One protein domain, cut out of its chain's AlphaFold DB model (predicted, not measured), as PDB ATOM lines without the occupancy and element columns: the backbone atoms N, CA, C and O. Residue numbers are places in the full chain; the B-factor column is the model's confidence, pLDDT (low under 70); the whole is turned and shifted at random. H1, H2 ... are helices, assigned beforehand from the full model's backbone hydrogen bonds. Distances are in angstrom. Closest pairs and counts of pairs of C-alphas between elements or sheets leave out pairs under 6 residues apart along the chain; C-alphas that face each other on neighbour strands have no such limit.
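AT A GLANCE: This is residues 302 to 365 of the 365 residues of a protein of Fasciola gigantica (UniProt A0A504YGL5). Three helices stand at large angles to one another: H1 packs across H3, and H2 turns off H1 at a corner. Residues 328 to 338 loop back to H3, and the tail, residues 353 to 365, folds back beside it. The 64 printed residues, all helix by class, form a compact, rounded whole, radius of gyration of the C-alphas 10.9 A, spanning 25 by 23 by 22 A.

IN THESE COORDINATES: H1, residues 306 to 314, begins at C-alpha 306 (-21.318, 13.407, 6.903). H2 is residues 316 to 327, 16.5 A long. H3, residues 339 to 352, 19.7 A, ends at C-alpha 352 (-27.330, 17.463, 14.189).

HOW THE PARTS SIT: H1 and H3 touch, closest C-alphas Val 307 and Ala 348, 4.6 A, opposite ways at a steep tilt of 69 degrees, only just short of perpendicular. H2 is close to H1 but not clearly touching, closest C-alphas Phe 311 and Val 319, 6.5 A. In H1, H2 and H3 every O i to N i+4 pair is within hydrogen-bond range.

THE WHOLE: The printed part has no cut. The H2 to H3 link is long. Residues 359 to 365 are under pLDDT 70.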
ATOM      1  N   VAL A 302     -22.521   8.710  15.535       71.62
ATOM      2  CA  VAL A 302     -21.296   8.620  14.732       71.62
ATOM      3  C   VAL A 302     -21.463   9.478  13.474       71.62
ATOM      4  O   VAL A 302     -22.094   9.065  12.506       71.62
ATOM      5  N   THR A 303     -20.894  10.682  13.487       70.19
ATOM      6  CA  THR A 303     -21.043  11.701  12.430       70.19
ATOM      7  C   THR A 303     -20.061  11.575  11.270       70.19
ATOM      8  O   THR A 303     -20.364  12.042  10.171       70.19
ATOM      9  N   ARG A 304     -18.889  10.958  11.494       77.75
ATOM     10  CA  ARG A 304     -17.771  10.884  10.529       77.75
ATOM     11  C   ARG A 304     -17.549  12.240   9.840       77.75
ATOM     12  O   ARG A 304     -17.400  13.253  10.512       77.75
ATOM     13  N   ASN A 305     -17.551  12.265   8.509       83.56
ATOM     14  CA  ASN A 305     -17.515  13.465   7.680       83.56
ATOM     15  C   ASN A 305     -18.899  13.866   7.131       83.56
ATOM     16  O   ASN A 305     -18.976  14.837   6.382       83.56
ATOM     17  N   TYR A 306     -19.988  13.170   7.483       86.00
ATOM     18  CA  TYR A 306     -21.318  13.407   6.903       86.00
ATOM     19  C   TYR A 306     -21.847  14.805   7.209       86.00
ATOM     20  O   TYR A 306     -22.352  15.478   6.316       86.00
ATOM     21  N   VAL A 307     -21.660  15.283   8.442       89.81
ATOM     22  CA  VAL A 307     -22.046  16.650   8.827       89.81
ATOM     23  C   VAL A 307     -21.257  17.672   8.014       89.81
ATOM     24  O   VAL A 307     -21.850  18.545   7.389       89.81
ATOM     25  N   ALA A 308     -19.935  17.523   7.919       90.62
ATOM     26  CA  ALA A 308     -19.115  18.418   7.104       90.62
ATOM     27  C   ALA A 308     -19.550  18.417   5.623       90.62
ATOM     28  O   ALA A 308     -19.637  19.474   4.999       90.62
ATOM     29  N   LEU A 309     -19.883  17.246   5.068       89.44
ATOM     30  CA  LEU A 309     -20.396  17.113   3.704       89.44
ATOM     31  C   LEU A 309     -21.770  17.766   3.527       89.44
ATOM     32  O   LEU A 309     -21.984  18.424   2.511       89.44
ATOM     33  N   LEU A 310     -22.674  17.656   4.504       91.62
ATOM     34  CA  LEU A 310     -23.976  18.323   4.478       91.62
ATOM     35  C   LEU A 310     -23.815  19.846   4.407       91.62
ATOM     36  O   LEU A 310     -24.392  20.487   3.530       91.62
ATOM     37  N   PHE A 311     -22.975  20.416   5.278       93.12
ATOM     38  CA  PHE A 311     -22.663  21.847   5.259       93.12
ATOM     39  C   PHE A 311     -22.007  22.268   3.942       93.12
ATOM     40  O   PHE A 311     -22.305  23.344   3.431       93.12
ATOM     41  N   ARG A 312     -21.170  21.409   3.351       93.75
ATOM     42  CA  ARG A 312     -20.568  21.661   2.038       93.75
ATOM     43  C   ARG A 312     -21.589  21.630   0.898       93.75
ATOM     44  O   ARG A 312     -21.453  22.402  -0.044       93.75
ATOM     45  N   HIS A 313     -22.571  20.730   0.944       92.50
ATOM     46  CA  HIS A 313     -23.553  20.557  -0.131       92.50
ATOM     47  C   HIS A 313     -24.692  21.581  -0.075       92.50
ATOM     48  O   HIS A 313     -25.116  22.057  -1.124       92.50
ATOM     49  N   LEU A 314     -25.190  21.911   1.120       92.06
ATOM     50  CA  LEU A 314     -26.316  22.833   1.297       92.06
ATOM     51  C   LEU A 314     -25.874  24.265   1.617       92.06
ATOM     52  O   LEU A 314     -26.602  25.206   1.311       92.06
ATOM     53  N   GLY A 315     -24.695  24.454   2.208       93.88
ATOM     54  CA  GLY A 315     -24.274  25.736   2.771       93.88
ATOM     55  C   GLY A 315     -24.899  26.002   4.145       93.88
ATOM     56  O   GLY A 315     -25.997  25.540   4.459       93.88
ATOM     57  N   ILE A 316     -24.198  26.775   4.978       94.88
ATOM     58  CA  ILE A 316     -24.561  26.986   6.390       94.88
ATOM     59  C   ILE A 316     -25.973  27.555   6.583       94.88
ATOM     60  O   ILE A 316     -26.715  27.072   7.434       94.88
ATOM     61  N   HIS A 317     -26.379  28.525   5.760       94.88
ATOM     62  CA  HIS A 317     -27.696  29.156   5.866       94.88
ATOM     63  C   HIS A 317     -28.831  28.155   5.639       94.88
ATOM     64  O   HIS A 317     -29.783  28.116   6.413       94.88
ATOM     65  N   ASN A 318     -28.703  27.304   4.622       93.31
ATOM     66  CA  ASN A 318     -29.719  26.305   4.313       93.31
ATOM     67  C   ASN A 318     -29.757  25.196   5.364       93.31
ATOM     68  O   ASN A 318     -30.837  24.706   5.668       93.31
ATOM     69  N   VAL A 319     -28.615  24.828   5.959       94.06
ATOM     70  CA  VAL A 319     -28.590  23.866   7.074       94.06
ATOM     71  C   VAL A 319     -29.315  24.425   8.299       94.06
ATOM     72  O   VAL A 319     -30.080  23.700   8.925       94.06
ATOM     73  N   ILE A 320     -29.133  25.709   8.618       93.06
ATOM     74  CA  ILE A 320     -29.854  26.354   9.726       93.06
ATOM     75  C   ILE A 320     -31.357  26.410   9.432       93.06
ATOM     76  O   ILE A 320     -32.149  26.035  10.290       93.06
ATOM     77  N   LEU A 321     -31.757  26.806   8.217       93.25
ATOM     78  CA  LEU A 321     -33.168  26.810   7.805       93.25
ATOM     79  C   LEU A 321     -33.793  25.416   7.895       93.25
ATOM     80  O   LEU A 321     -34.893  25.259   8.414       93.25
ATOM     81  N   LEU A 322     -33.070  24.407   7.419       91.62
ATOM     82  CA  LEU A 322     -33.467  23.008   7.480       91.62
ATOM     83  C   LEU A 322     -33.626  22.536   8.929       91.62
ATOM     84  O   LEU A 322     -34.632  21.919   9.262       91.62
ATOM     85  N   PHE A 323     -32.684  22.882   9.804       91.12
ATOM     86  CA  PHE A 323     -32.770  22.590  11.231       91.12
ATOM     87  C   PHE A 323     -33.984  23.271  11.881       91.12
ATOM     88  O   PHE A 323     -34.750  22.612  12.576       91.12
ATOM     89  N   SER A 324     -34.222  24.558  11.608       92.19
ATOM     90  CA  SER A 324     -35.396  25.285  12.117       92.19
ATOM     91  C   SER A 324     -36.717  24.709  11.603       92.19
ATOM     92  O   SER A 324     -37.676  24.610  12.365       92.19
ATOM     93  N   ALA A 325     -36.768  24.299  10.332       91.25
ATOM     94  CA  ALA A 325     -37.933  23.654   9.738       91.25
ATOM     95  C   ALA A 325     -38.229  22.309  10.414       91.25
ATOM     96  O   ALA A 325     -39.379  22.044  10.758       91.25
ATOM     97  N   ILE A 326     -37.194  21.500  10.667       89.19
ATOM     98  CA  ILE A 326     -37.329  20.230  11.386       89.19
ATOM     99  C   ILE A 326     -37.819  20.459  12.821       89.19
ATOM    100  O   ILE A 326     -38.747  19.785  13.249       89.19
ATOM    101  N   LEU A 327     -37.241  21.420  13.552       88.81
ATOM    102  CA  LEU A 327     -37.678  21.746  14.918       88.81
ATOM    103  C   LEU A 327     -39.102  22.317  14.989       88.81
ATOM    104  O   LEU A 327     -39.702  22.326  16.058       88.81
ATOM    105  N   SER A 328     -39.625  22.807  13.866       90.69
ATOM    106  CA  SER A 328     -40.989  23.326  13.741       90.69
ATOM    107  C   SER A 328     -41.954  22.292  13.142       90.69
ATOM    108  O   SER A 328     -42.990  22.680  12.598       90.69
ATOM    109  N   ASP A 329     -41.586  21.004  13.164       86.25
ATOM    110  CA  ASP A 329     -42.353  19.869  12.630       86.25
ATOM    111  C   ASP A 329     -42.843  20.072  11.183       86.25
ATOM    112  O   ASP A 329     -43.919  19.623  10.776       86.25
ATOM    113  N   GLN A 330     -42.052  20.777  10.369       87.25
ATOM    114  CA  GLN A 330     -42.375  20.987   8.962       87.25
ATOM    115  C   GLN A 330     -42.024  19.753   8.131       87.25
ATOM    116  O   GLN A 330     -41.032  19.063   8.371       87.25
ATOM    117  N   LYS A 331     -42.808  19.505   7.078       86.19
ATOM    118  CA  LYS A 331     -42.496  18.462   6.095       86.19
ATOM    119  C   LYS A 331     -41.300  18.896   5.257       86.19
ATOM    120  O   LYS A 331     -41.390  19.851   4.487       86.19
ATOM    121  N   VAL A 332     -40.198  18.170   5.384       86.31
ATOM    122  CA  VAL A 332     -38.964  18.421   4.640       86.31
ATOM    123  C   VAL A 332     -38.798  17.376   3.546       86.31
ATOM    124  O   VAL A 332     -38.867  16.178   3.810       86.31
ATOM    125  N   LEU A 333     -38.518  17.837   2.327       87.44
ATOM    126  CA  LEU A 333     -38.112  16.989   1.212       87.44
ATOM    127  C   LEU A 333     -36.674  17.333   0.812       87.44
ATOM    128  O   LEU A 333     -36.372  18.483   0.494       87.44
ATOM    129  N   LEU A 334     -35.796  16.332   0.817       86.44
ATOM    130  CA  LEU A 334     -34.432  16.451   0.310       86.44
ATOM    131  C   LEU A 334     -34.350  15.797  -1.066       86.44
ATOM    132  O   LEU A 334     -34.705  14.633  -1.224       86.44
ATOM    133  N   CYS A 335     -33.836  16.532  -2.050       87.38
ATOM    134  CA  CYS A 335     -33.668  16.041  -3.413       87.38
ATOM    135  C   CYS A 335     -32.184  16.007  -3.776       87.38
ATOM    136  O   CYS A 335     -31.455  16.978  -3.571       87.38
ATOM    137  N   SER A 336     -31.729  14.902  -4.360       88.06
ATOM    138  CA  SER A 336     -30.356  14.738  -4.836       88.06
ATOM    139  C   SER A 336     -30.346  13.840  -6.066       88.06
ATOM    140  O   SER A 336     -31.121  12.898  -6.156       88.06
ATOM    141  N   ARG A 337     -29.418  14.081  -6.998       84.62
ATOM    142  CA  ARG A 337     -29.147  13.153  -8.114       84.62
ATOM    143  C   ARG A 337     -28.388  11.896  -7.673       84.62
ATOM    144  O   ARG A 337     -28.178  10.993  -8.471       84.62
ATOM    145  N   SER A 338     -27.902  11.868  -6.433       83.38
ATOM    146  CA  SER A 338     -27.138  10.762  -5.863       83.38
ATOM    147  C   SER A 338     -27.761  10.327  -4.545       83.38
ATOM    148  O   SER A 338     -27.771  11.102  -3.582       83.38
ATOM    149  N   LEU A 339     -28.213   9.073  -4.504       79.56
ATOM    150  CA  LEU A 339     -28.775   8.437  -3.312       79.56
ATOM    151  C   LEU A 339     -27.764   8.385  -2.170       79.56
ATOM    152  O   LEU A 339     -28.118   8.669  -1.038       79.56
ATOM    153  N   ASN A 340     -26.484   8.146  -2.466       80.44
ATOM    154  CA  ASN A 340     -25.439   8.149  -1.441       80.44
ATOM    155  C   ASN A 340     -25.343   9.503  -0.725       80.44
ATOM    156  O   ASN A 340     -25.321   9.542   0.501       80.44
ATOM    157  N   ARG A 341     -25.393  10.623  -1.462       85.00
ATOM    158  CA  ARG A 341     -25.407  11.958  -0.834       85.00
ATOM    159  C   ARG A 341     -26.677  12.200  -0.029       85.00
ATOM    160  O   ARG A 341     -26.617  12.883   0.990       85.00
ATOM    161  N   LEU A 342     -27.814  11.677  -0.488       86.00
ATOM    162  CA  LEU A 342     -29.094  11.798   0.208       86.00
ATOM    163  C   LEU A 342     -29.053  11.038   1.540       86.00
ATOM    164  O   LEU A 342     -29.275  11.631   2.589       86.00
ATOM    165  N   THR A 343     -28.633   9.775   1.502       81.25
ATOM    166  CA  THR A 343     -28.342   8.923   2.659       81.25
ATOM    167  C   THR A 343     -27.410   9.603   3.666       81.25
ATOM    168  O   THR A 343     -27.725   9.674   4.854       81.25
ATOM    169  N   GLU A 344     -26.262  10.111   3.214       83.88
ATOM    170  CA  GLU A 344     -25.286  10.798   4.071       83.88
ATOM    171  C   GLU A 344     -25.883  12.064   4.696       83.88
ATOM    172  O   GLU A 344     -25.665  12.337   5.876       83.88
ATOM    173  N   SER A 345     -26.686  12.806   3.931       87.81
ATOM    174  CA  SER A 345     -27.370  14.009   4.408       87.81
ATOM    175  C   SER A 345     -28.398  13.681   5.489       87.81
ATOM    176  O   SER A 345     -28.432  14.341   6.524       87.81
ATOM    177  N   CYS A 346     -29.187  12.623   5.300       83.38
ATOM    178  CA  CYS A 346     -30.135  12.130   6.296       83.38
ATOM    179  C   CYS A 346     -29.432  11.720   7.598       83.38
ATOM    180  O   CYS A 346     -29.878  12.099   8.679       83.38
ATOM    181  N   GLN A 347     -28.295  11.019   7.521       82.00
ATOM    182  CA  GLN A 347     -27.509  10.678   8.714       82.00
ATOM    183  C   GLN A 347     -26.929  11.909   9.415       82.00
ATOM    184  O   GLN A 347     -26.948  11.990  10.644       82.00
ATOM    185  N   ALA A 348     -26.421  12.870   8.642       88.38
ATOM    186  CA  ALA A 348     -25.917  14.124   9.175       88.38
ATOM    187  C   ALA A 348     -27.008  14.891   9.933       88.38
ATOM    188  O   ALA A 348     -26.744  15.395  11.020       88.38
ATOM    189  N   LEU A 349     -28.235  14.926   9.408       86.94
ATOM    190  CA  LEU A 349     -29.371  15.560  10.078       86.94
ATOM    191  C   LEU A 349     -29.741  14.866  11.382       86.94
ATOM    192  O   LEU A 349     -29.863  15.540  12.401       86.94
ATOM    193  N   THR A 350     -29.846  13.535  11.383       81.81
ATOM    194  CA  THR A 350     -30.090  12.769  12.615       81.81
ATOM    195  C   THR A 350     -29.035  13.071  13.676       81.81
ATOM    196  O   THR A 350     -29.349  13.144  14.861       81.81
ATOM    197  N   ALA A 351     -27.787  13.291  13.263       86.31
ATOM    198  CA  ALA A 351     -26.727  13.636  14.189       86.31
ATOM    199  C   ALA A 351     -26.759  15.095  14.674       86.31
ATOM    200  O   ALA A 351     -26.449  15.343  15.834       86.31
ATOM    201  N   ILE A 352     -27.147  16.047  13.817       88.50
ATOM    202  CA  ILE A 352     -27.330  17.463  14.189       88.50
ATOM    203  C   ILE A 352     -28.501  17.630  15.165       88.50
ATOM    204  O   ILE A 352     -28.451  18.493  16.035       88.50
ATOM    205  N   LEU A 353     -29.546  16.808  15.038       86.94
ATOM    206  CA  LEU A 353     -30.722  16.857  15.909       86.94
ATOM    207  C   LEU A 353     -30.464  16.318  17.318       86.94
ATOM    208  O   LEU A 353     -31.277  16.560  18.205       86.94
ATOM    209  N   TYR A 354     -29.352  15.618  17.548       84.81
ATOM    210  CA  TYR A 354     -29.009  15.080  18.861       84.81
ATOM    211  C   TYR A 354     -29.061  16.166  19.960       84.81
ATOM    212  O   TYR A 354     -28.479  17.235  19.773       84.81
ATOM    213  N   PRO A 355     -29.706  15.919  21.123       82.75
ATOM    214  CA  PRO A 355     -30.258  14.648  21.612       82.75
ATOM    215  C   PRO A 355     -31.706  14.341  21.196       82.75
ATOM    216  O   PRO A 355     -32.255  13.321  21.616       82.75
ATOM    217  N   LEU A 356     -32.334  15.194  20.388       83.00
ATOM    218  CA  LEU A 356     -33.689  14.981  19.891       83.00
ATOM    219  C   LEU A 356     -33.709  13.857  18.850       83.00
ATOM    220  O   LEU A 356     -32.772  13.673  18.070       83.00
ATOM    221  N   LYS A 357     -34.808  13.103  18.828       73.75
ATOM    222  CA  LYS A 357     -35.076  12.099  17.797       73.75
ATOM    223  C   LYS A 357     -36.115  12.649  16.838       73.75
ATOM    224  O   LYS A 357     -37.128  13.191  17.269       73.75
ATOM    225  N   TYR A 358     -35.868  12.482  15.545       71.81
ATOM    226  CA  TYR A 358     -36.856  12.807  14.529       71.81
ATOM    227  C   TYR A 358     -38.029  11.824  14.647       71.81
ATOM    228  O   TYR A 358     -37.835  10.618  14.522       71.81
ATOM    229  N   GLY A 359     -39.221  12.336  14.962       59.81
ATOM    230  CA  GLY A 359     -40.410  11.519  15.235       59.81
ATOM    231  C   GLY A 359     -41.173  11.060  13.990       59.81
ATOM    232  O   GLY A 359     -42.113  10.280  14.108       59.81
ATOM    233  N   TYR A 360     -40.789  11.538  12.803       64.00
ATOM    234  CA  TYR A 360     -41.454  11.221  11.541       64.00
ATOM    235  C   TYR A 360     -40.656  10.221  10.705       64.00
ATOM    236  O   TYR A 360     -39.459  10.016  10.900       64.00
ATOM    237  N   VAL A 361     -41.333   9.616   9.729       60.28
ATOM    238  CA  VAL A 361     -40.729   8.668   8.792       60.28
ATOM    239  C   VAL A 361     -39.624   9.364   7.991       60.28
ATOM    240  O   VAL A 361     -39.878  10.316   7.253       60.28
ATOM    241  N   LEU A 362     -38.394   8.873   8.134       61.78
ATOM    242  CA  LEU A 362     -37.247   9.278   7.328       61.78
ATOM    243  C   LEU A 362     -37.041   8.235   6.229       61.78
ATOM    244  O   LEU A 362     -36.313   7.265   6.420       61.78
ATOM    245  N   SER A 363     -37.699   8.428   5.087       60.97
ATOM    246  CA  SER A 363     -37.505   7.579   3.907       60.97
ATOM    247  C   SER A 363     -36.527   8.236   2.942       60.97
ATOM    248  O   SER A 363     -36.742   9.362   2.495       60.97
ATOM    249  N   VAL A 364     -35.457   7.517   2.611       58.00
ATOM    250  CA  VAL A 364     -34.576   7.852   1.487       58.00
ATOM    251  C   VAL A 364     -35.134   7.128   0.264       58.00
ATOM    252  O   VAL A 364     -35.054   5.901   0.213       58.00
ATOM    253  N   LEU A 365     -35.733   7.878  -0.666       50.50
ATOM    254  CA  LEU A 365     -36.235   7.386  -1.954       50.50
ATOM    255  C   LEU A 365     -35.373   7.915  -3.097       50.50
ATOM    256  O   LEU A 365     -34.991   9.108  -3.045       50.50
TER     257      LEU A 365